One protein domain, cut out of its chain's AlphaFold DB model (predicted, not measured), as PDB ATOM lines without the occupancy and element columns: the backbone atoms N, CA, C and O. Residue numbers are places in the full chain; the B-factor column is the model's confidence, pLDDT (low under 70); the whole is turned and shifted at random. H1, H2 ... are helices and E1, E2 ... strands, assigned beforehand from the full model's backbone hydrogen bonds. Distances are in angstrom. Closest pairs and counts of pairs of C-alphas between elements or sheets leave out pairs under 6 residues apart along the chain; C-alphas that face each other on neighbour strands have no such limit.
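This is residues 126 to 131 and 185 to 338 of the 339 residues of an uncharacterized protein of Bacteroidetes bacterium QS_9_68_14 (UniProt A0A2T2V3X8). Two twisted sheets are packed face to face as a sandwich, their strands crossed at 40 degrees, and the short helix H1 packs across E5 and E7 of the larger sheet. The larger sheet has six strands in the order E2, E9, E4, E5, E7, E6 and is mixed; the smaller, E1, E10, E3, E8, is all antiparallel. The printed part has 160 residues, mostly strand in class, and runs E1 to E8, H1, E9, E10. It is compact, with a radius of gyration of the C-alphas of 15.0 A and spans of 41 by 33 by 25 A.

E1, residues 126 to 130, begins at C-alpha 126 (155.480, 72.967, 105.108). After the cut come E2, residues 185 to 191, and E3, residues 206 to 215, 27.7 A long. E4, residues 230 to 240, is 23.4 A long and bends by 60 degrees at residue 237. E5 is residues 246 to 254, E6 262 to 265, E7 268 to 275 and E8 285 to 291. H1, residues 292 to 300, starts at C-alpha 292 (142.029, 68.702, 105.059). E9 is residues 311 to 317. E10, residues 326 to 337, is 32.1 A long, bends by 53 degrees at residue 333 and ends at C-alpha 337 (152.134, 69.598, 106.763).

In the larger sheet, E2 and E9 are antiparallel, with N 188 and O 314 2.8 A apart, and so are E9 and E4, with N 235 and O 313 at 2.8 A. E4 and E5 form a hairpin, N 236 and O 249 at 2.9 A. E5 and E7 are parallel at 17 degrees, N 271 and O 250 at 2.8 A. E6 and E7 form a hairpin, N 265 and O 268 at 2.9 A. In the smaller sheet, N 129 and O 334 of E1 and E10 are 2.8 A apart, N 210 and O 332 of E3 and E10 2.9 A, and N 209 and O 288 of E3 and E8 3.0 A. Between the sheets, the closest C-alphas of E4 and E10 are those of Ala 231 and Ala 327, 4.7 A apart. H1 is on the larger sheet at a height over the sheet of 8.6 A, only just over E5 and E7 with 3 C-alphas on each; it runs across the strands, at 79 degrees to E5 on the local plane. It only grazes the smaller sheet, with residues 292 to 294. In H1 every O i to N i+4 pair is within hydrogen-bond range.

The C-alphas farthest apart, those of Glu 203 and Asp 322, are 45.7 A apart. Residues 132 to 184 are not printed, and C-alphas 131 and 185 are 23.0 A apart across the cut. The links E2 to E3 and E3 to E4 are long. Mean pLDDT of the printed part is 94.8; no printed residue is under 70.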
ATOM      1  N   CYS A 126     155.373  71.975 106.169       93.12
ATOM      2  CA  CYS A 126     155.480  72.967 105.108       93.12
ATOM      3  C   CYS A 126     155.830  74.325 105.701       93.12
ATOM      4  O   CYS A 126     156.781  74.968 105.267       93.12
ATOM      5  N   PHE A 127     155.064  74.740 106.708       94.44
ATOM      6  CA  PHE A 127     155.342  75.925 107.505       94.44
ATOM      7  C   PHE A 127     154.552  75.883 108.814       94.44
ATOM      8  O   PHE A 127     153.507  75.236 108.927       94.44
ATOM      9  N   GLN A 128     155.058  76.610 109.801       95.62
ATOM     10  CA  GLN A 128     154.390  76.839 111.072       95.62
ATOM     11  C   GLN A 128     153.374  77.974 110.921       95.62
ATOM     12  O   GLN A 128     153.698  79.016 110.352       95.62
ATOM     13  N   ILE A 129     152.147  77.761 111.401       96.69
ATOM     14  CA  ILE A 129     151.163  78.840 111.542       96.69
ATOM     15  C   ILE A 129     151.434  79.575 112.853       96.69
ATOM     16  O   ILE A 129     151.506  80.800 112.845       96.69
ATOM     17  N   ASP A 130     151.572  78.828 113.952       97.62
ATOM     18  CA  ASP A 130     151.882  79.380 115.269       97.62
ATOM     19  C   ASP A 130     152.326  78.280 116.255       97.62
ATOM     20  O   ASP A 130     151.650  77.254 116.361       97.62
ATOM     21  N   ASP A 131     153.427  78.493 116.975       97.62
ATOM     22  CA  ASP A 131     153.867  77.706 118.149       97.62
ATOM     23  C   ASP A 131     153.711  78.496 119.461       97.62
ATOM     24  O   ASP A 131     154.063  78.036 120.538       97.62
ATOM     25  N   ALA A 185     130.917  81.845 123.674       95.75
ATOM     26  CA  ALA A 185     131.620  81.250 122.547       95.75
ATOM     27  C   ALA A 185     132.653  82.232 121.985       95.75
ATOM     28  O   ALA A 185     132.297  83.329 121.544       95.75
ATOM     29  N   TYR A 186     133.931  81.859 121.937       97.12
ATOM     30  CA  TYR A 186     134.966  82.745 121.401       97.12
ATOM     31  C   TYR A 186     135.859  82.033 120.391       97.12
ATOM     32  O   TYR A 186     136.366  80.928 120.610       97.12
ATOM     33  N   ARG A 187     136.098  82.731 119.280       96.69
ATOM     34  CA  ARG A 187     136.971  82.296 118.191       96.69
ATOM     35  C   ARG A 187     138.229  83.145 118.127       96.69
ATOM     36  O   ARG A 187     138.156  84.369 118.228       96.69
ATOM     37  N   LEU A 188     139.340  82.477 117.870       97.69
ATOM     38  CA  LEU A 188     140.625  83.073 117.569       97.69
ATOM     39  C   LEU A 188     140.981  82.704 116.123       97.69
ATOM     40  O   LEU A 188     141.125  81.532 115.802       97.69
ATOM     41  N   ILE A 189     141.051  83.683 115.228       97.88
ATOM     42  CA  ILE A 189     141.135  83.507 113.772       97.88
ATOM     43  C   ILE A 189     142.519  83.916 113.276       97.88
ATOM     44  O   ILE A 189     143.012  84.991 113.624       97.88
ATOM     45  N   ARG A 190     143.099  83.105 112.389       96.12
ATOM     46  CA  ARG A 190     144.310  83.445 111.635       96.12
ATOM     47  C   ARG A 190     144.048  83.277 110.145       96.12
ATOM     48  O   ARG A 190     143.587  82.221 109.715       96.12
ATOM     49  N   LEU A 191     144.316  84.321 109.365       95.25
ATOM     50  CA  LEU A 191     144.056  84.332 107.926       95.25
ATOM     51  C   LEU A 191     145.278  83.885 107.123       95.25
ATOM     52  O   LEU A 191     146.408  84.277 107.417       95.25
ATOM     53  N   SER A 192     145.009  83.109 106.078       93.94
ATOM     54  CA  SER A 192     146.000  82.695 105.085       93.94
ATOM     55  C   SER A 192     146.494  83.895 104.281       93.94
ATOM     56  O   SER A 192     145.687  84.690 103.794       93.94
ATOM     57  N   GLY A 193     147.814  84.030 104.142       91.62
ATOM     58  CA  GLY A 193     148.448  85.128 103.404       91.62
ATOM     59  C   GLY A 193     148.514  86.471 104.140       91.62
ATOM     60  O   GLY A 193     148.977  87.440 103.544       91.62
ATOM     61  N   ASP A 194     148.067  86.543 105.398       86.50
ATOM     62  CA  ASP A 194     148.276  87.706 106.272       86.50
ATOM     63  C   ASP A 194     149.457  87.434 107.211       86.50
ATOM     64  O   ASP A 194     150.555  87.959 107.043       86.50
ATOM     65  N   HIS A 195     149.257  86.509 108.149       79.75
ATOM     66  CA  HIS A 195     150.210  86.247 109.229       79.75
ATOM     67  C   HIS A 195     151.020  84.963 109.079       79.75
ATOM     68  O   HIS A 195     151.985  84.753 109.804       79.75
ATOM     69  N   PHE A 196     150.602  84.100 108.165       88.88
ATOM     70  CA  PHE A 196     151.379  82.968 107.691       88.88
ATOM     71  C   PHE A 196     151.315  82.968 106.157       88.88
ATOM     72  O   PHE A 196     150.418  83.609 105.588       88.88
ATOM     73  N   PRO A 197     152.258  82.298 105.465       92.81
ATOM     74  CA  PRO A 197     152.261  82.238 104.009       92.81
ATOM     75  C   PRO A 197     150.909  81.800 103.448       92.81
ATOM     76  O   PRO A 197     150.154  81.079 104.094       92.81
ATOM     77  N   LYS A 198     150.591  82.214 102.222       94.88
ATOM     78  CA  LYS A 198     149.385  81.725 101.552       94.88
ATOM     79  C   LYS A 198     149.422  80.187 101.519       94.88
ATOM     80  O   LYS A 198     150.347  79.609 100.957       94.88
ATOM     81  N   TRP A 199     148.445  79.544 102.151       95.88
ATOM     82  CA  TRP A 199     148.378  78.088 102.261       95.88
ATOM     83  C   TRP A 199     147.859  77.472 100.968       95.88
ATOM     84  O   TRP A 199     146.664  77.522 100.710       95.88
ATOM     85  N   ASP A 200     148.756  76.874 100.187       95.94
ATOM     86  CA  ASP A 200     148.412  76.064  99.018       95.94
ATOM     87  C   ASP A 200     148.215  74.592  99.416       95.94
ATOM     88  O   ASP A 200     149.159  73.884  99.784       95.94
ATOM     89  N   THR A 201     146.969  74.124  99.372       96.62
ATOM     90  CA  THR A 201     146.602  72.747  99.726       96.62
ATOM     91  C   THR A 201     146.851  71.740  98.608       96.62
ATOM     92  O   THR A 201     146.837  70.540  98.883       96.62
ATOM     93  N   SER A 202     147.151  72.186  97.384       95.19
ATOM     94  CA  SER A 202     147.603  71.289  96.315       95.19
ATOM     95  C   SER A 202     149.019  70.761  96.585       95.19
ATOM     96  O   SER A 202     149.339  69.623  96.235       95.19
ATOM     97  N   GLU A 203     149.846  71.551  97.280       94.31
ATOM     98  CA  GLU A 203     151.204  71.173  97.689       94.31
ATOM     99  C   GLU A 203     151.282  70.649  99.128       94.31
ATOM    100  O   GLU A 203     152.101  69.776  99.440       94.31
ATOM    101  N   CYS A 204     150.462  71.213 100.018       96.38
ATOM    102  CA  CYS A 204     150.505  70.975 101.455       96.38
ATOM    103  C   CYS A 204     149.092  70.782 102.026       96.38
ATOM    104  O   CYS A 204     148.557  71.684 102.670       96.38
ATOM    105  N   PRO A 205     148.447  69.624 101.806       96.94
ATOM    106  CA  PRO A 205     147.056  69.404 102.212       96.94
ATOM    107  C   PRO A 205     146.886  69.121 103.714       96.94
ATOM    108  O   PRO A 205     145.762  68.974 104.190       96.94
ATOM    109  N   GLY A 206     147.976  68.990 104.471       97.38
ATOM    110  CA  GLY A 206     147.940  68.610 105.876       97.38
ATOM    111  C   GLY A 206     147.792  69.798 106.826       97.38
ATOM    112  O   GLY A 206     148.412  70.843 106.632       97.38
ATOM    113  N   LEU A 207     147.021  69.616 107.896       98.19
ATOM    114  CA  LEU A 207     147.047  70.459 109.092       98.19
ATOM    115  C   LEU A 207     147.384  69.590 110.296       98.19
ATOM    116  O   LEU A 207     146.699  68.598 110.544       98.19
ATOM    117  N   ALA A 208     148.379  69.998 111.074       98.12
ATOM    118  CA  ALA A 208     148.703  69.405 112.359       98.12
ATOM    119  C   ALA A 208     148.607  70.441 113.480       98.12
ATOM    120  O   ALA A 208     148.852  71.628 113.274       98.12
ATOM    121  N   TRP A 209     148.228  69.980 114.665       98.50
ATOM    122  CA  TRP A 209     148.140  70.807 115.864       98.50
ATOM    123  C   TRP A 209     148.287  69.955 117.117       98.50
ATOM    124  O   TRP A 209     148.145  68.724 117.088       98.50
ATOM    125  N   ARG A 210     148.525  70.628 118.239       98.06
ATOM    126  CA  ARG A 210     148.394  70.059 119.571       98.06
ATOM    127  C   ARG A 210     147.321  70.783 120.360       98.06
ATOM    128  O   ARG A 210     147.133  71.992 120.240       98.06
ATOM    129  N   TRP A 211     146.643  70.035 121.216       97.94
ATOM    130  CA  TRP A 211     145.840  70.628 122.275       97.94
ATOM    131  C   TRP A 211     145.938  69.829 123.567       97.94
ATOM    132  O   TRP A 211     146.323  68.658 123.563       97.94
ATOM    133  N   ARG A 212     145.560  70.458 124.673       97.38
ATOM    134  CA  ARG A 212     145.359  69.813 125.971       97.38
ATOM    135  C   ARG A 212     144.060  70.325 126.564       97.38
ATOM    136  O   ARG A 212     143.945  71.505 126.880       97.38
ATOM    137  N   VAL A 213     143.088  69.440 126.738       97.25
ATOM    138  CA  VAL A 213     141.782  69.788 127.311       97.25
ATOM    139  C   VAL A 213     141.828  69.588 128.821       97.25
ATOM    140  O   VAL A 213     142.171  68.506 129.280       97.25
ATOM    141  N   GLN A 214     141.529  70.634 129.590       95.31
ATOM    142  CA  GLN A 214     141.553  70.622 131.060       95.31
ATOM    143  C   GLN A 214     140.163  70.567 131.683       95.31
ATOM    144  O   GLN A 214     140.025  70.058 132.789       95.31
ATOM    145  N   ASP A 215     139.173  71.146 131.010       94.38
ATOM    146  CA  ASP A 215     137.792  71.194 131.473       94.38
ATOM    147  C   ASP A 215     136.865  71.156 130.262       94.38
ATOM    148  O   ASP A 215     137.102  71.871 129.281       94.38
ATOM    149  N   VAL A 216     135.840  70.310 130.329       92.62
ATOM    150  CA  VAL A 216     134.907  70.058 129.229       92.62
ATOM    151  C   VAL A 216     133.491  70.472 129.612       92.62
ATOM    152  O   VAL A 216     133.064  70.183 130.729       92.62
ATOM    153  N   PRO A 217     132.720  71.062 128.685       93.19
ATOM    154  CA  PRO A 217     131.297  71.290 128.895       93.19
ATOM    155  C   PRO A 217     130.573  69.956 129.113       93.19
ATOM    156  O   PRO A 217     130.494  69.114 128.213       93.19
ATOM    157  N   GLU A 218     130.085  69.726 130.330       90.19
ATOM    158  CA  GLU A 218     129.478  68.450 130.713       90.19
ATOM    159  C   GLU A 218     128.242  68.142 129.858       90.19
ATOM    160  O   GLU A 218     127.338  68.968 129.703       90.19
ATOM    161  N   GLY A 219     128.198  66.924 129.313       91.94
ATOM    162  CA  GLY A 219     127.064  66.446 128.525       91.94
ATOM    163  C   GLY A 219     126.913  67.104 127.153       91.94
ATOM    164  O   GLY A 219     125.891  66.872 126.514       91.94
ATOM    165  N   ALA A 220     127.879  67.911 126.702       94.44
ATOM    166  CA  ALA A 220     127.834  68.499 125.370       94.44
ATOM    167  C   ALA A 220     127.883  67.431 124.269       94.44
ATOM    168  O   ALA A 220     128.549  66.398 124.411       94.44
ATOM    169  N   ASP A 221     127.153  67.696 123.192       95.25
ATOM    170  CA  ASP A 221     126.884  66.795 122.083       95.25
ATOM    171  C   ASP A 221     126.932  67.580 120.765       95.25
ATOM    172  O   ASP A 221     126.064  68.399 120.475       95.25
ATOM    173  N   GLU A 222     127.940  67.325 119.930       96.56
ATOM    174  CA  GLU A 222     128.105  68.032 118.659       96.56
ATOM    175  C   GLU A 222     127.061  67.700 117.588       96.56
ATOM    176  O   GLU A 222     127.120  68.286 116.507       96.56
ATOM    177  N   THR A 223     126.145  66.768 117.855       95.75
ATOM    178  CA  THR A 223     125.002  66.447 116.988       95.75
ATOM    179  C   THR A 223     123.714  67.169 117.395       95.75
ATOM    180  O   THR A 223     122.717  67.066 116.681       95.75
ATOM    181  N   ASP A 224     123.743  67.927 118.495       95.94
ATOM    182  CA  ASP A 224     122.622  68.700 119.028       95.94
ATOM    183  C   ASP A 224     122.921  70.206 118.949       95.94
ATOM    184  O   ASP A 224     123.816  70.719 119.620       95.94
ATOM    185  N   ASP A 225     122.174  70.931 118.113       91.19
ATOM    186  CA  ASP A 225     122.317  72.377 117.888       91.19
ATOM    187  C   ASP A 225     122.277  73.201 119.180       91.19
ATOM    188  O   ASP A 225     122.975  74.212 119.266       91.19
ATOM    189  N   ASP A 226     121.484  72.776 120.167       92.50
ATOM    190  CA  ASP A 226     121.272  73.506 121.419       92.50
ATOM    191  C   ASP A 226     122.264  73.083 122.521       92.50
ATOM    192  O   ASP A 226     122.184  73.571 123.653       92.50
ATOM    193  N   ASN A 227     123.184  72.156 122.225       94.44
ATOM    194  CA  ASN A 227     124.065  71.540 123.217       94.44
ATOM    195  C   ASN A 227     125.472  71.193 122.678       94.44
ATOM    196  O   ASN A 227     126.147  70.325 123.229       94.44
ATOM    197  N   ASN A 228     125.947  71.874 121.635       94.50
ATOM    198  CA  ASN A 228     127.207  71.561 120.939       94.50
ATOM    199  C   ASN A 228     128.452  72.318 121.452       94.50
ATOM    200  O   ASN A 228     129.426  72.473 120.698       94.50
ATOM    201  N   ASP A 229     128.421  72.758 122.715       96.31
ATOM    202  CA  ASP A 229     129.551  73.381 123.412       96.31
ATOM    203  C   ASP A 229     130.824  72.527 123.298       96.31
ATOM    204  O   ASP A 229     130.780  71.295 123.270       96.31
ATOM    205  N   VAL A 230     131.991  73.171 123.279       96.69
ATOM    206  CA  VAL A 230     133.261  72.476 123.059       96.69
ATOM    207  C   VAL A 230     134.417  73.137 123.798       96.69
ATOM    208  O   VAL A 230     134.636  74.341 123.704       96.69
ATOM    209  N   ALA A 231     135.247  72.335 124.467       96.50
ATOM    210  CA  ALA A 231     136.474  72.847 125.076       96.50
ATOM    211  C   ALA A 231     137.518  73.277 124.049       96.50
ATOM    212  O   ALA A 231     138.076  74.369 124.169       96.50
ATOM    213  N   ALA A 232     137.764  72.432 123.048       98.00
ATOM    214  CA  ALA A 232     138.730  72.680 121.996       98.00
ATOM    215  C   ALA A 232     138.196  72.269 120.626       98.00
ATOM    216  O   ALA A 232     137.829  71.111 120.407       98.00
ATOM    217  N   ALA A 233     138.237  73.201 119.681       98.62
ATOM    218  CA  ALA A 233     138.068  72.904 118.275       98.62
ATOM    219  C   ALA A 233     139.037  73.702 117.400       98.62
ATOM    220  O   ALA A 233     139.394  74.840 117.708       98.62
ATOM    221  N   VAL A 234     139.423  73.096 116.279       98.81
ATOM    222  CA  VAL A 234     140.186  73.740 115.207       98.81
ATOM    223  C   VAL A 234     139.340  73.735 113.944       98.81
ATOM    224  O   VAL A 234     138.824  72.699 113.529       98.81
ATOM    225  N   TYR A 235     139.194  74.900 113.329       98.69
ATOM    226  CA  TYR A 235     138.475  75.075 112.077       98.69
ATOM    227  C   TYR A 235     139.457  75.294 110.937       98.69
ATOM    228  O   TYR A 235     140.430  76.031 111.091       98.69
ATOM    229  N   VAL A 236     139.116  74.760 109.769       98.62
ATOM    230  CA  VAL A 236     139.661  75.199 108.481       98.62
ATOM    231  C   VAL A 236     138.519  75.786 107.674       98.62
ATOM    232  O   VAL A 236     137.514  75.116 107.427       98.62
ATOM    233  N   THR A 237     138.653  77.050 107.281       97.88
ATOM    234  CA  THR A 237     137.665  77.733 106.444       97.88
ATOM    235  C   THR A 237     138.178  77.803 105.016       97.88
ATOM    236  O   THR A 237     139.171  78.471 104.755       97.88
ATOM    237  N   PHE A 238     137.476  77.159 104.086       97.69
ATOM    238  CA  PHE A 238     137.898  77.047 102.687       97.69
ATOM    239  C   PHE A 238     137.415  78.220 101.844       97.69
ATOM    240  O   PHE A 238     138.176  78.806 101.087       97.69
ATOM    241  N   SER A 239     136.148  78.597 101.994       95.44
ATOM    242  CA  SER A 239     135.538  79.638 101.170       95.44
ATOM    243  C   SER A 239     134.361  80.300 101.885       95.44
ATOM    244  O   SER A 239     134.041  79.999 103.042       95.44
ATOM    245  N   ARG A 240     133.703  81.234 101.198       93.25
ATOM    246  CA  ARG A 240     132.413  81.796 101.603       93.25
ATOM    247  C   ARG A 240     131.404  81.522 100.503       93.25
ATOM    248  O   ARG A 240     131.698  81.732  99.333       93.25
ATOM    249  N   ASN A 241     130.204  81.096 100.880       86.06
ATOM    250  CA  ASN A 241     129.113  80.994  99.919       86.06
ATOM    251  C   ASN A 241     128.590  82.388  99.524       86.06
ATOM    252  O   ASN A 241     129.008  83.411 100.072       86.06
ATOM    253  N   TRP A 242     127.625  82.439  98.608       84.88
ATOM    254  CA  TRP A 242     127.073  83.691  98.078       84.88
ATOM    255  C   TRP A 242     126.386  84.600  99.118       84.88
ATOM    256  O   TRP A 242     126.211  85.791  98.874       84.88
ATOM    257  N   TYR A 243     126.038  84.075 100.298       86.50
ATOM    258  CA  TYR A 243     125.536  84.853 101.440       86.50
ATOM    259  C   TYR A 243     126.646  85.334 102.389       86.50
ATOM    260  O   TYR A 243     126.364  85.898 103.451       86.50
ATOM    261  N   GLY A 244     127.908  85.070 102.051       87.75
ATOM    262  CA  GLY A 244     129.074  85.353 102.880       87.75
ATOM    263  C   GLY A 244     129.287  84.365 104.032       87.75
ATOM    264  O   GLY A 244     130.168  84.605 104.865       87.75
ATOM    265  N   ARG A 245     128.506  83.273 104.110       89.38
ATOM    266  CA  ARG A 245     128.659  82.270 105.175       89.38
ATOM    267  C   ARG A 245     129.900  81.412 104.910       89.38
ATOM    268  O   ARG A 245     130.048  80.930 103.785       89.38
ATOM    269  N   PRO A 246     130.766  81.198 105.913       93.50
ATOM    270  CA  PRO A 246     131.928  80.329 105.770       93.50
ATOM    271  C   PRO A 246     131.539  78.890 105.407       93.50
ATOM    272  O   PRO A 246     130.607  78.331 105.991       93.50
ATOM    273  N   LYS A 247     132.290  78.288 104.482       96.88
ATOM    274  CA  LYS A 247     132.310  76.841 104.231       96.88
ATOM    275  C   LYS A 247     133.530  76.265 104.943       96.88
ATOM    276  O   LYS A 247     134.652  76.682 104.656       96.88
ATOM    277  N   SER A 248     133.320  75.444 105.969       98.00
ATOM    278  CA  SER A 248     134.381  75.052 106.913       98.00
ATOM    279  C   SER A 248     134.244  73.615 107.400       98.00
ATOM    280  O   SER A 248     133.141  73.068 107.443       98.00
ATOM    281  N   ILE A 249     135.367  73.056 107.844       98.75
ATOM    282  CA  ILE A 249     135.428  71.826 108.638       98.75
ATOM    283  C   ILE A 249     135.874  72.201 110.053       98.75
ATOM    284  O   ILE A 249     136.805  72.991 110.203       98.75
ATOM    285  N   LYS A 250     135.205  71.654 111.070       98.75
ATOM    286  CA  LYS A 250     135.514  71.774 112.502       98.75
ATOM    287  C   LYS A 250     135.997  70.424 113.023       98.75
ATOM    288  O   LYS A 250     135.218  69.476 113.060       98.75
ATOM    289  N   TYR A 251     137.239  70.358 113.484       98.81
ATOM    290  CA  TYR A 251     137.784  69.221 114.225       98.81
ATOM    291  C   TYR A 251     137.618  69.485 115.720       98.81
ATOM    292  O   TYR A 251     138.090  70.511 116.205       98.81
ATOM    293  N   THR A 252     136.935  68.598 116.440       98.19
ATOM    294  CA  THR A 252     136.471  68.853 117.816       98.19
ATOM    295  C   THR A 252     136.940  67.789 118.805       98.19
ATOM    296  O   THR A 252     137.068  66.610 118.448       98.19
ATOM    297  N   PHE A 253     137.196  68.211 120.045       97.44
ATOM    298  CA  PHE A 253     137.260  67.327 121.205       97.44
ATOM    299  C   PHE A 253     135.867  67.225 121.831       97.44
ATOM    300  O   PHE A 253     135.352  68.228 122.320       97.44
ATOM    301  N   SER A 254     135.294  66.024 121.875       96.50
ATOM    302  CA  SER A 254     133.946  65.823 122.403       96.50
ATOM    303  C   SER A 254     133.912  65.456 123.884       96.50
ATOM    304  O   SER A 254     134.771  64.731 124.397       96.50
ATOM    305  N   SER A 255     132.858  65.905 124.562       94.19
ATOM    306  CA  SER A 255     132.505  65.450 125.906       94.19
ATOM    307  C   SER A 255     131.868  64.057 125.894       94.19
ATOM    308  O   SER A 255     132.155  63.249 126.777       94.19
ATOM    309  N   THR A 256     131.007  63.766 124.912       94.88
ATOM    310  CA  THR A 256     130.127  62.580 124.929       94.88
ATOM    311  C   THR A 256     130.214  61.712 123.675       94.88
ATOM    312  O   THR A 256     130.049  60.495 123.766       94.88
ATOM    313  N   GLN A 257     130.500  62.302 122.515       96.44
ATOM    314  CA  GLN A 257     130.477  61.604 121.236       96.44
ATOM    315  C   GLN A 257     131.747  60.772 121.028       96.44
ATOM    316  O   GLN A 257     132.839  61.220 121.390       96.44
ATOM    317  N   PRO A 258     131.658  59.568 120.438       95.44
ATOM    318  CA  PRO A 258     132.837  58.786 120.098       95.44
ATOM    319  C   PRO A 258     133.668  59.463 118.998       95.44
ATOM    320  O   PRO A 258     133.170  60.226 118.169       95.44
ATOM    321  N   VAL A 259     134.965  59.145 118.964       96.19
ATOM    322  CA  VAL A 259     135.856  59.573 117.878       96.19
ATOM    323  C   VAL A 259     135.335  59.047 116.540       96.19
ATOM    324  O   VAL A 259     134.959  57.882 116.424       96.19
ATOM    325  N   GLY A 260     135.332  59.909 115.524       96.44
ATOM    326  CA  GLY A 260     134.784  59.624 114.200       96.44
ATOM    327  C   GLY A 260     133.320  60.024 114.026       96.44
ATOM    328  O   GLY A 260     132.843  60.008 112.893       96.44
ATOM    329  N   THR A 261     132.614  60.429 115.091       97.62
ATOM    330  CA  THR A 261     131.287  61.042 114.948       97.62
ATOM    331  C   THR A 261     131.370  62.297 114.084       97.62
ATOM    332  O   THR A 261     132.304  63.098 114.193       97.62
ATOM    333  N   THR A 262     130.360  62.475 113.236       98.12
ATOM    334  CA  THR A 262     130.227  63.626 112.347       98.12
ATOM    335  C   THR A 262     128.895  64.329 112.547       98.12
ATOM    336  O   THR A 262     127.881  63.654 112.721       98.12
ATOM    337  N   ALA A 263     128.880  65.654 112.417       98.00
ATOM    338  CA  ALA A 263     127.651  66.446 112.367       98.00
ATOM    339  C   ALA A 263     127.647  67.385 111.155       98.00
ATOM    340  O   ALA A 263     128.696  67.882 110.725       98.00
ATOM    341  N   ASP A 264     126.459  67.616 110.598       97.12
ATOM    342  CA  ASP A 264     126.256  68.400 109.383       97.12
ATOM    343  C   ASP A 264     125.361  69.612 109.651       97.12
ATOM    344  O   ASP A 264     124.156  69.487 109.847       97.12
ATOM    345  N   TYR A 265     125.967  70.796 109.583       95.88
ATOM    346  CA  TYR A 265     125.311  72.091 109.745       95.88
ATOM    347  C   TYR A 265     125.273  72.870 108.419       95.88
ATOM    348  O   TYR A 265     125.400  74.100 108.365       95.88
ATOM    349  N   GLY A 266     125.152  72.151 107.301       94.31
ATOM    350  CA  GLY A 266     125.148  72.700 105.953       94.31
ATOM    351  C   GLY A 266     126.553  73.069 105.482       94.31
ATOM    352  O   GLY A 266     127.299  72.219 104.996       94.31
ATOM    353  N   SER A 267     126.918  74.354 105.579       95.25
ATOM    354  CA  SER A 267     128.251  74.825 105.160       95.25
ATOM    355  C   SER A 267     129.342  74.548 106.196       95.25
ATOM    356  O   SER A 267     130.523  74.697 105.889       95.25
ATOM    357  N   LEU A 268     128.964  74.133 107.404       97.31
ATOM    358  CA  LEU A 268     129.876  73.665 108.437       97.31
ATOM    359  C   LEU A 268     129.745  72.149 108.586       97.31
ATOM    360  O   LEU A 268     128.643  71.630 108.746       97.31
ATOM    361  N   LYS A 269     130.885  71.462 108.570       98.12
ATOM    362  CA  LYS A 269     130.995  70.020 108.805       98.12
ATOM    363  C   LYS A 269     131.833  69.797 110.049       98.12
ATOM    364  O   LYS A 269     132.853  70.461 110.217       98.12
ATOM    365  N   VAL A 270     131.399  68.909 110.929       98.69
ATOM    366  CA  VAL A 270     132.073  68.638 112.202       98.69
ATOM    367  C   VAL A 270     132.608  67.214 112.199       98.69
ATOM    368  O   VAL A 270     131.898  66.303 111.782       98.69
ATOM    369  N   LEU A 271     133.833  67.031 112.690       98.62
ATOM    370  CA  LEU A 271     134.467  65.738 112.924       98.62
ATOM    371  C   LEU A 271     135.008  65.668 114.352       98.62
ATOM    372  O   LEU A 271     135.893  66.444 114.723       98.62
ATOM    373  N   VAL A 272     134.530  64.703 115.133       98.19
ATOM    374  CA  VAL A 272     135.091  64.390 116.452       98.19
ATOM    375  C   VAL A 272     136.407  63.645 116.265       98.19
ATOM    376  O   VAL A 272     136.426  62.524 115.755       98.19
ATOM    377  N   VAL A 273     137.519  64.258 116.673       97.25
ATOM    378  CA  VAL A 273     138.867  63.667 116.533       97.25
ATOM    379  C   VAL A 273     139.419  63.122 117.850       97.25
ATOM    380  O   VAL A 273     140.328  62.298 117.836       97.25
ATOM    381  N   ALA A 274     138.857  63.548 118.980       96.06
ATOM    382  CA  ALA A 274     139.164  63.054 120.319       96.06
ATOM    383  C   ALA A 274     137.927  63.165 121.212       96.06
ATOM    384  O   ALA A 274     137.044  63.975 120.933       96.06
ATOM    385  N   SER A 275     137.851  62.355 122.265       94.25
ATOM    386  CA  SER A 275     136.680  62.333 123.141       94.25
ATOM    387  C   SER A 275     137.002  61.906 124.568       94.25
ATOM    388  O   SER A 275     137.695  60.908 124.783       94.25
ATOM    389  N   ALA A 276     136.417  62.601 125.547       89.31
ATOM    390  CA  ALA A 276     136.458  62.182 126.946       89.31
ATOM    391  C   ALA A 276     135.783  60.811 127.146       89.31
ATOM    392  O   ALA A 276     136.322  59.954 127.847       89.31
ATOM    393  N   ALA A 277     134.657  60.556 126.469       79.94
ATOM    394  CA  ALA A 277     133.979  59.258 126.492       79.94
ATOM    395  C   ALA A 277     134.811  58.139 125.833       79.94
ATOM    396  O   ALA A 277     134.675  56.968 126.181       79.94
ATOM    397  N   GLY A 278     135.704  58.502 124.907       73.69
ATOM    398  CA  GLY A 278     136.654  57.598 124.252       73.69
ATOM    399  C   GLY A 278     137.902  57.268 125.079       73.69
ATOM    400  O   GLY A 278     138.794  56.591 124.573       73.69
ATOM    401  N   GLY A 279     137.991  57.748 126.325       74.12
ATOM    402  CA  GLY A 279     139.142  57.530 127.200       74.12
ATOM    403  C   GLY A 279     140.352  58.409 126.878       74.12
ATOM    404  O   GLY A 279     141.437  58.141 127.395       74.12
ATOM    405  N   ASN A 280     140.202  59.450 126.045       82.88
ATOM    406  CA  ASN A 280     141.275  60.420 125.854       82.88
ATOM    407  C   ASN A 280     141.535  61.172 127.174       82.88
ATOM    408  O   ASN A 280     140.588  61.676 127.786       82.88
ATOM    409  N   PRO A 281     142.801  61.269 127.615       76.38
ATOM    410  CA  PRO A 281     143.134  61.867 128.898       76.38
ATOM    411  C   PRO A 281     142.874  63.378 128.895       76.38
ATOM    412  O   PRO A 281     143.402  64.120 128.062       76.38
ATOM    413  N   GLN A 282     142.083  63.846 129.862       86.06
ATOM    414  CA  GLN A 282     142.061  65.264 130.215       86.06
ATOM    415  C   GLN A 282     143.368  65.625 130.928       86.06
ATOM    416  O   GLN A 282     143.917  64.833 131.689       86.06
ATOM    417  N   GLY A 283     143.868  66.834 130.693       91.81
ATOM    418  CA  GLY A 283     145.110  67.329 131.286       91.81
ATOM    419  C   GLY A 283     146.388  66.864 130.582       91.81
ATOM    420  O   GLY A 283     147.474  67.252 131.008       91.81
ATOM    421  N   GLU A 284     146.288  66.120 129.479       94.00
ATOM    422  CA  GLU A 284     147.440  65.694 128.680       94.00
ATOM    423  C   GLU A 284     147.437  66.317 127.282       94.00
ATOM    424  O   GLU A 284     146.391  66.617 126.699       94.00
ATOM    425  N   TRP A 285     148.636  66.528 126.740       96.62
ATOM    426  CA  TRP A 285     148.814  67.009 125.377       96.62
ATOM    427  C   TRP A 285     148.543  65.895 124.372       96.62
ATOM    428  O   TRP A 285     149.120  64.814 124.440       96.62
ATOM    429  N   MET A 286     147.709  66.201 123.389       96.06
ATOM    430  CA  MET A 286     147.377  65.327 122.273       96.06
ATOM    431  C   MET A 286     147.788  66.000 120.969       96.06
ATOM    432  O   MET A 286     147.624  67.210 120.818       96.06
ATOM    433  N   LYS A 287     148.310  65.209 120.029       96.19
ATOM    434  CA  LYS A 287     148.720  65.662 118.698       96.19
ATOM    435  C   LYS A 287     147.779  65.096 117.642       96.19
ATOM    436  O   LYS A 287     147.494  63.901 117.655       96.19
ATOM    437  N   PHE A 288     147.376  65.941 116.702       96.56
ATOM    438  CA  PHE A 288     146.536  65.572 115.569       96.56
ATOM    439  C   PHE A 288     147.177  66.025 114.269       96.56
ATOM    440  O   PHE A 288     147.923  67.002 114.235       96.56
ATOM    441  N   GLU A 289     146.873  65.294 113.204       97.25
ATOM    442  CA  GLU A 289     147.214  65.647 111.834       97.25
ATOM    443  C   GLU A 289     146.100  65.148 110.911       97.25
ATOM    444  O   GLU A 289     145.648  64.006 111.050       97.25
ATOM    445  N   ARG A 290     145.625  66.002 110.002       97.88
ATOM    446  CA  ARG A 290     144.537  65.707 109.060       97.88
ATOM    447  C   ARG A 290     144.897  66.181 107.662       97.88
ATOM    448  O   ARG A 290     145.379  67.297 107.507       97.88
ATOM    449  N   ASP A 291     144.596  65.358 106.662       97.88
ATOM    450  CA  ASP A 291     144.507  65.807 105.272       97.88
ATOM    451  C   ASP A 291     143.169  66.534 105.095       97.88
ATOM    452  O   ASP A 291     142.099  65.920 105.040       97.88
ATOM    453  N   VAL A 292     143.230  67.863 105.047       98.19
ATOM    454  CA  VAL A 292     142.029  68.702 105.059       98.19
ATOM    455  C   VAL A 292     141.308  68.681 103.712       98.19
ATOM    456  O   VAL A 292     140.101  68.918 103.665       98.19
ATOM    457  N   VAL A 293     142.015  68.365 102.622       97.94
ATOM    458  CA  VAL A 293     141.440  68.247 101.274       97.94
ATOM    459  C   VAL A 293     140.697  66.923 101.135       97.94
ATOM    460  O   VAL A 293     139.590  66.893 100.594       97.94
ATOM    461  N   ALA A 294     141.275  65.831 101.634       98.00
ATOM    462  CA  ALA A 294     140.606  64.537 101.690       98.00
ATOM    463  C   ALA A 294     139.349  64.610 102.565       98.00
ATOM    464  O   ALA A 294     138.282  64.160 102.145       98.00
ATOM    465  N   ASP A 295     139.441  65.246 103.733       98.44
ATOM    466  CA  ASP A 295     138.290  65.446 104.612       98.44
ATOM    467  C   ASP A 295     137.210  66.303 103.954       98.44
ATOM    468  O   ASP A 295     136.032  65.946 103.996       98.44
ATOM    469  N   TYR A 296     137.592  67.379 103.265       98.31
ATOM    470  CA  TYR A 296     136.646  68.184 102.500       98.31
ATOM    471  C   TYR A 296     135.911  67.345 101.450       98.31
ATOM    472  O   TYR A 296     134.682  67.381 101.390       98.31
ATOM    473  N   LYS A 297     136.636  66.540 100.665       97.75
ATOM    474  CA  LYS A 297     136.031  65.654  99.659       97.75
ATOM    475  C   LYS A 297     135.067  64.653 100.284       97.75
ATOM    476  O   LYS A 297     133.976  64.458  99.756       97.75
ATOM    477  N   ASN A 298     135.431  64.068 101.422       97.94
ATOM    478  CA  ASN A 298     134.574  63.123 102.135       97.94
ATOM    479  C   ASN A 298     133.285  63.783 102.646       97.94
ATOM    480  O   ASN A 298     132.216  63.187 102.556       97.94
ATOM    481  N   PHE A 299     133.370  65.013 103.158       97.94
ATOM    482  CA  PHE A 299     132.220  65.706 103.735       97.94
ATOM    483  C   PHE A 299     131.307  66.396 102.721       97.94
ATOM    484  O   PHE A 299     130.098  66.485 102.945       97.94
ATOM    485  N   PHE A 300     131.873  66.951 101.651       96.56
ATOM    486  CA  PHE A 300     131.132  67.752 100.676       96.56
ATOM    487  C   PHE A 300     130.892  67.017  99.351       96.56
ATOM    488  O   PHE A 300     130.081  67.478  98.554       96.56
ATOM    489  N   GLY A 301     131.547  65.874  99.119       97.19
ATOM    490  CA  GLY A 301     131.404  65.078  97.895       97.19
ATOM    491  C   GLY A 301     132.099  65.677  96.667       97.19
ATOM    492  O   GLY A 301     131.932  65.171  95.560       97.19
ATOM    493  N   GLU A 302     132.873  66.745  96.850       95.00
ATOM    494  CA  GLU A 302     133.533  67.516  95.795       95.00
ATOM    495  C   GLU A 302     134.893  68.038  96.275       95.00
ATOM    496  O   GLU A 302     135.176  68.053  97.474       95.00
ATOM    497  N   ALA A 303     135.753  68.466  95.351       94.50
ATOM    498  CA  ALA A 303     136.980  69.172  95.715       94.50
ATOM    499  C   ALA A 303     136.669  70.614  96.171       94.50
ATOM    500  O   ALA A 303     135.635  71.161  95.779       94.50
ATOM    501  N   PRO A 304     137.531  71.245  96.991       94.62
ATOM    502  CA  PRO A 304     137.454  72.685  97.225       94.62
ATOM    503  C   PRO A 304     137.469  73.474  95.907       94.62
ATOM    504  O   PRO A 304     138.144  73.077  94.962       94.62
ATOM    505  N   ASP A 305     136.740  74.594  95.852       91.50
ATOM    506  CA  ASP A 305     136.704  75.465  94.663       91.50
ATOM    507  C   ASP A 305     138.046  76.186  94.415       91.50
ATOM    508  O   ASP A 305     138.342  76.588  93.291       91.50
ATOM    509  N   ASP A 306     138.831  76.376  95.477       93.56
ATOM    510  CA  ASP A 306     140.162  76.986  95.490       93.56
ATOM    511  C   ASP A 306     141.064  76.132  96.389       93.56
ATOM    512  O   ASP A 306     140.635  75.677  97.456       93.56
ATOM    513  N   ASP A 307     142.316  75.949  95.978       95.44
ATOM    514  CA  ASP A 307     143.341  75.243  96.749       95.44
ATOM    515  C   ASP A 307     143.862  76.075  97.932       95.44
ATOM    516  O   ASP A 307     144.690  75.598  98.706       95.44
ATOM    517  N   THR A 308     143.373  77.305  98.115       96.25
ATOM    518  CA  THR A 308     143.753  78.197  99.211       96.25
ATOM    519  C   THR A 308     142.631  78.377 100.234       96.25
ATOM    520  O   THR A 308     141.743  79.212 100.036       96.25
ATOM    521  N   PRO A 309     142.689  77.707 101.400       96.94
ATOM    522  CA  PRO A 309     141.815  78.038 102.513       96.94
ATOM    523  C   PRO A 309     141.971  79.500 102.943       96.94
ATOM    524  O   PRO A 309     143.073  80.048 102.973       96.94
ATOM    525  N   LEU A 310     140.867  80.123 103.354       96.44
ATOM    526  CA  LEU A 310     140.852  81.489 103.886       96.44
ATOM    527  C   LEU A 310     141.636  81.614 105.199       96.44
ATOM    528  O   LEU A 310     142.130  82.693 105.523       96.44
ATOM    529  N   GLY A 311     141.733  80.534 105.972       96.75
ATOM    530  CA  GLY A 311     142.470  80.515 107.227       96.75
ATOM    531  C   GLY A 311     141.991  79.441 108.194       96.75
ATOM    532  O   GLY A 311     141.167  78.585 107.852       96.75
ATOM    533  N   ILE A 312     142.498  79.535 109.419       98.12
ATOM    534  CA  ILE A 312     142.150  78.651 110.529       98.12
ATOM    535  C   ILE A 312     141.471  79.412 111.664       98.12
ATOM    536  O   ILE A 312     141.578  80.638 111.770       98.12
ATOM    537  N   GLN A 313     140.786  78.675 112.535       98.00
ATOM    538  CA  GLN A 313     140.249  79.226 113.779       98.00
ATOM    539  C   GLN A 313     140.489  78.249 114.925       98.00
ATOM    540  O   GLN A 313     140.208  77.063 114.776       98.00
ATOM    541  N   LEU A 314     140.956  78.747 116.065       98.69
ATOM    542  CA  LEU A 314     140.851  78.053 117.343       98.69
ATOM    543  C   LEU A 314     139.537  78.474 117.992       98.69
ATOM    544  O   LEU A 314     139.149  79.645 117.925       98.69
ATOM    545  N   PHE A 315     138.821  77.518 118.564       98.56
ATOM    546  CA  PHE A 315     137.476  77.750 119.061       98.56
ATOM    547  C   PHE A 315     137.229  77.016 120.373       98.56
ATOM    548  O   PHE A 315     137.678  75.885 120.568       98.56
ATOM    549  N   SER A 316     136.495  77.688 121.253       98.25
ATOM    550  CA  SER A 316     136.044  77.178 122.536       98.25
ATOM    551  C   SER A 316     134.688  77.806 122.828       98.25
ATOM    552  O   SER A 316     134.478  78.992 122.543       98.25
ATOM    553  N   ASP A 317     133.779  76.995 123.351       97.44
ATOM    554  CA  ASP A 317     132.374  77.320 123.536       97.44
ATOM    555  C   ASP A 317     131.830  76.692 124.817       97.44
ATOM    556  O   ASP A 317     132.147  75.546 125.142       97.44
ATOM    557  N   ALA A 318     131.052  77.476 125.551       96.56
ATOM    558  CA  ALA A 318     130.447  77.111 126.825       96.56
ATOM    559  C   ALA A 318     129.188  77.954 127.090       96.56
ATOM    560  O   ALA A 318     128.962  78.362 128.237       96.56
ATOM    561  N   ASP A 319     128.454  78.342 126.043       93.94
ATOM    562  CA  ASP A 319     127.301  79.239 126.150       93.94
ATOM    563  C   ASP A 319     125.934  78.545 126.126       93.94
ATOM    564  O   ASP A 319     124.924  79.190 126.431       93.94
ATOM    565  N   ALA A 320     125.892  77.228 125.901       89.38
ATOM    566  CA  ALA A 320     124.649  76.483 125.997       89.38
ATOM    567  C   ALA A 320     124.169  76.278 127.451       89.38
ATOM    568  O   ALA A 320     124.917  76.260 128.436       89.38
ATOM    569  N   GLY A 321     122.855  76.087 127.597       84.00
ATOM    570  CA  GLY A 321     122.214  75.781 128.875       84.00
ATOM    571  C   GLY A 321     121.929  77.000 129.761       84.00
ATOM    572  O   GLY A 321     121.356  77.997 129.324       84.00
ATOM    573  N   ASP A 322     122.224  76.885 131.059       84.31
ATOM    574  CA  ASP A 322     121.835  77.854 132.097       84.31
ATOM    575  C   ASP A 322     122.902  78.926 132.398       84.31
ATOM    576  O   ASP A 322     122.752  79.716 133.337       84.31
ATOM    577  N   GLY A 323     123.972  78.961 131.598       84.75
ATOM    578  CA  GLY A 323     125.087  79.897 131.726       84.75
ATOM    579  C   GLY A 323     126.073  79.576 132.850       84.75
ATOM    580  O   GLY A 323     126.849  80.445 133.264       84.75
ATOM    581  N   THR A 324     126.057  78.348 133.376       87.44
ATOM    582  CA  THR A 324     127.026  77.894 134.387       87.44
ATOM    583  C   THR A 324     128.214  77.130 133.809       87.44
ATOM    584  O   THR A 324     129.227  77.005 134.499       87.44
ATOM    585  N   ARG A 325     128.113  76.671 132.556       92.38
ATOM    586  CA  ARG A 325     129.128  75.850 131.893       92.38
ATOM    587  C   ARG A 325     130.453  76.574 131.732       92.38
ATOM    588  O   ARG A 325     130.511  77.794 131.549       92.38
ATOM    589  N   THR A 326     131.515  75.784 131.790       95.19
ATOM    590  CA  THR A 326     132.887  76.219 131.577       95.19
ATOM    591  C   THR A 326     133.589  75.298 130.598       95.19
ATOM    592  O   THR A 326     133.214  74.139 130.426       95.19
ATOM    593  N   ALA A 327     134.608  75.841 129.942       97.12
ATOM    594  CA  ALA A 327     135.501  75.066 129.108       97.12
ATOM    595  C   ALA A 327     136.919  75.626 129.205       97.12
ATOM    596  O   ALA A 327     137.123  76.847 129.225       97.12
ATOM    597  N   VAL A 328     137.909  74.737 129.287       97.88
ATOM    598  CA  VAL A 328     139.321  75.120 129.360       97.88
ATOM    599  C   VAL A 328     140.142  74.196 128.482       97.88
ATOM    600  O   VAL A 328     140.177  72.981 128.692       97.88
ATOM    601  N   ALA A 329     140.867  74.788 127.540       98.31
ATOM    602  CA  ALA A 329     141.776  74.068 126.667       98.31
ATOM    603  C   ALA A 329     143.025  74.888 126.363       98.31
ATOM    604  O   ALA A 329     142.986  76.114 126.314       98.31
ATOM    605  N   ASP A 330     144.126  74.191 126.131       98.69
ATOM    606  CA  ASP A 330     145.367  74.750 125.618       98.69
ATOM    607  C   ASP A 330     145.535  74.344 124.154       98.69
ATOM    608  O   ASP A 330     145.223  73.206 123.805       98.69
ATOM    609  N   PHE A 331     146.055  75.242 123.324       98.81
ATOM    610  CA  PHE A 331     146.386  75.004 121.920       98.81
ATOM    611  C   PHE A 331     147.844  75.354 121.662       98.81
ATOM    612  O   PHE A 331     148.355  76.322 122.229       98.81
ATOM    613  N   ASP A 332     148.487  74.566 120.808       98.62
ATOM    614  CA  ASP A 332     149.916  74.670 120.543       98.62
ATOM    615  C   ASP A 332     150.296  74.048 119.186       98.62
ATOM    616  O   ASP A 332     149.508  73.287 118.612       98.62
ATOM    617  N   ASP A 333     151.504  74.340 118.701       97.94
ATOM    618  CA  ASP A 333     152.140  73.731 117.521       97.94
ATOM    619  C   ASP A 333     151.224  73.609 116.286       97.94
ATOM    620  O   ASP A 333     151.103  72.541 115.671       97.94
ATOM    621  N   VAL A 334     150.545  74.696 115.915       98.19
ATOM    622  CA  VAL A 334     149.654  74.711 114.753       98.19
ATOM    623  C   VAL A 334     150.480  74.904 113.489       98.19
ATOM    624  O   VAL A 334     151.168  75.910 113.311       98.19
ATOM    625  N   ARG A 335     150.420  73.933 112.579       97.19
ATOM    626  CA  ARG A 335     151.318  73.868 111.423       97.19
ATOM    627  C   ARG A 335     150.671  73.203 110.221       97.19
ATOM    628  O   ARG A 335     149.845  72.302 110.354       97.19
ATOM    629  N   VAL A 336     151.093  73.633 109.043       97.50
ATOM    630  CA  VAL A 336     150.719  73.018 107.772       97.50
ATOM    631  C   VAL A 336     151.746  71.948 107.425       97.50
ATOM    632  O   VAL A 336     152.951  72.178 107.550       97.50
ATOM    633  N   THR A 337     151.289  70.779 106.985       95.94
ATOM    634  CA  THR A 337     152.134  69.598 106.763       95.94
ATOM    635  C   THR A 337     151.915  68.965 105.390       95.94
ATOM    636  O   THR A 337     150.931  69.234 104.694       95.94
ATOM    637  N   ARG A 338     152.853  68.092 105.004       90.81
ATOM    638  CA  ARG A 338     152.630  67.063 103.981       90.81
ATOM    639  C   ARG A 338     152.333  65.728 104.691       90.81
ATOM    640  O   ARG A 338     153.231  65.264 105.402       90.81
TER     641      ARG A 338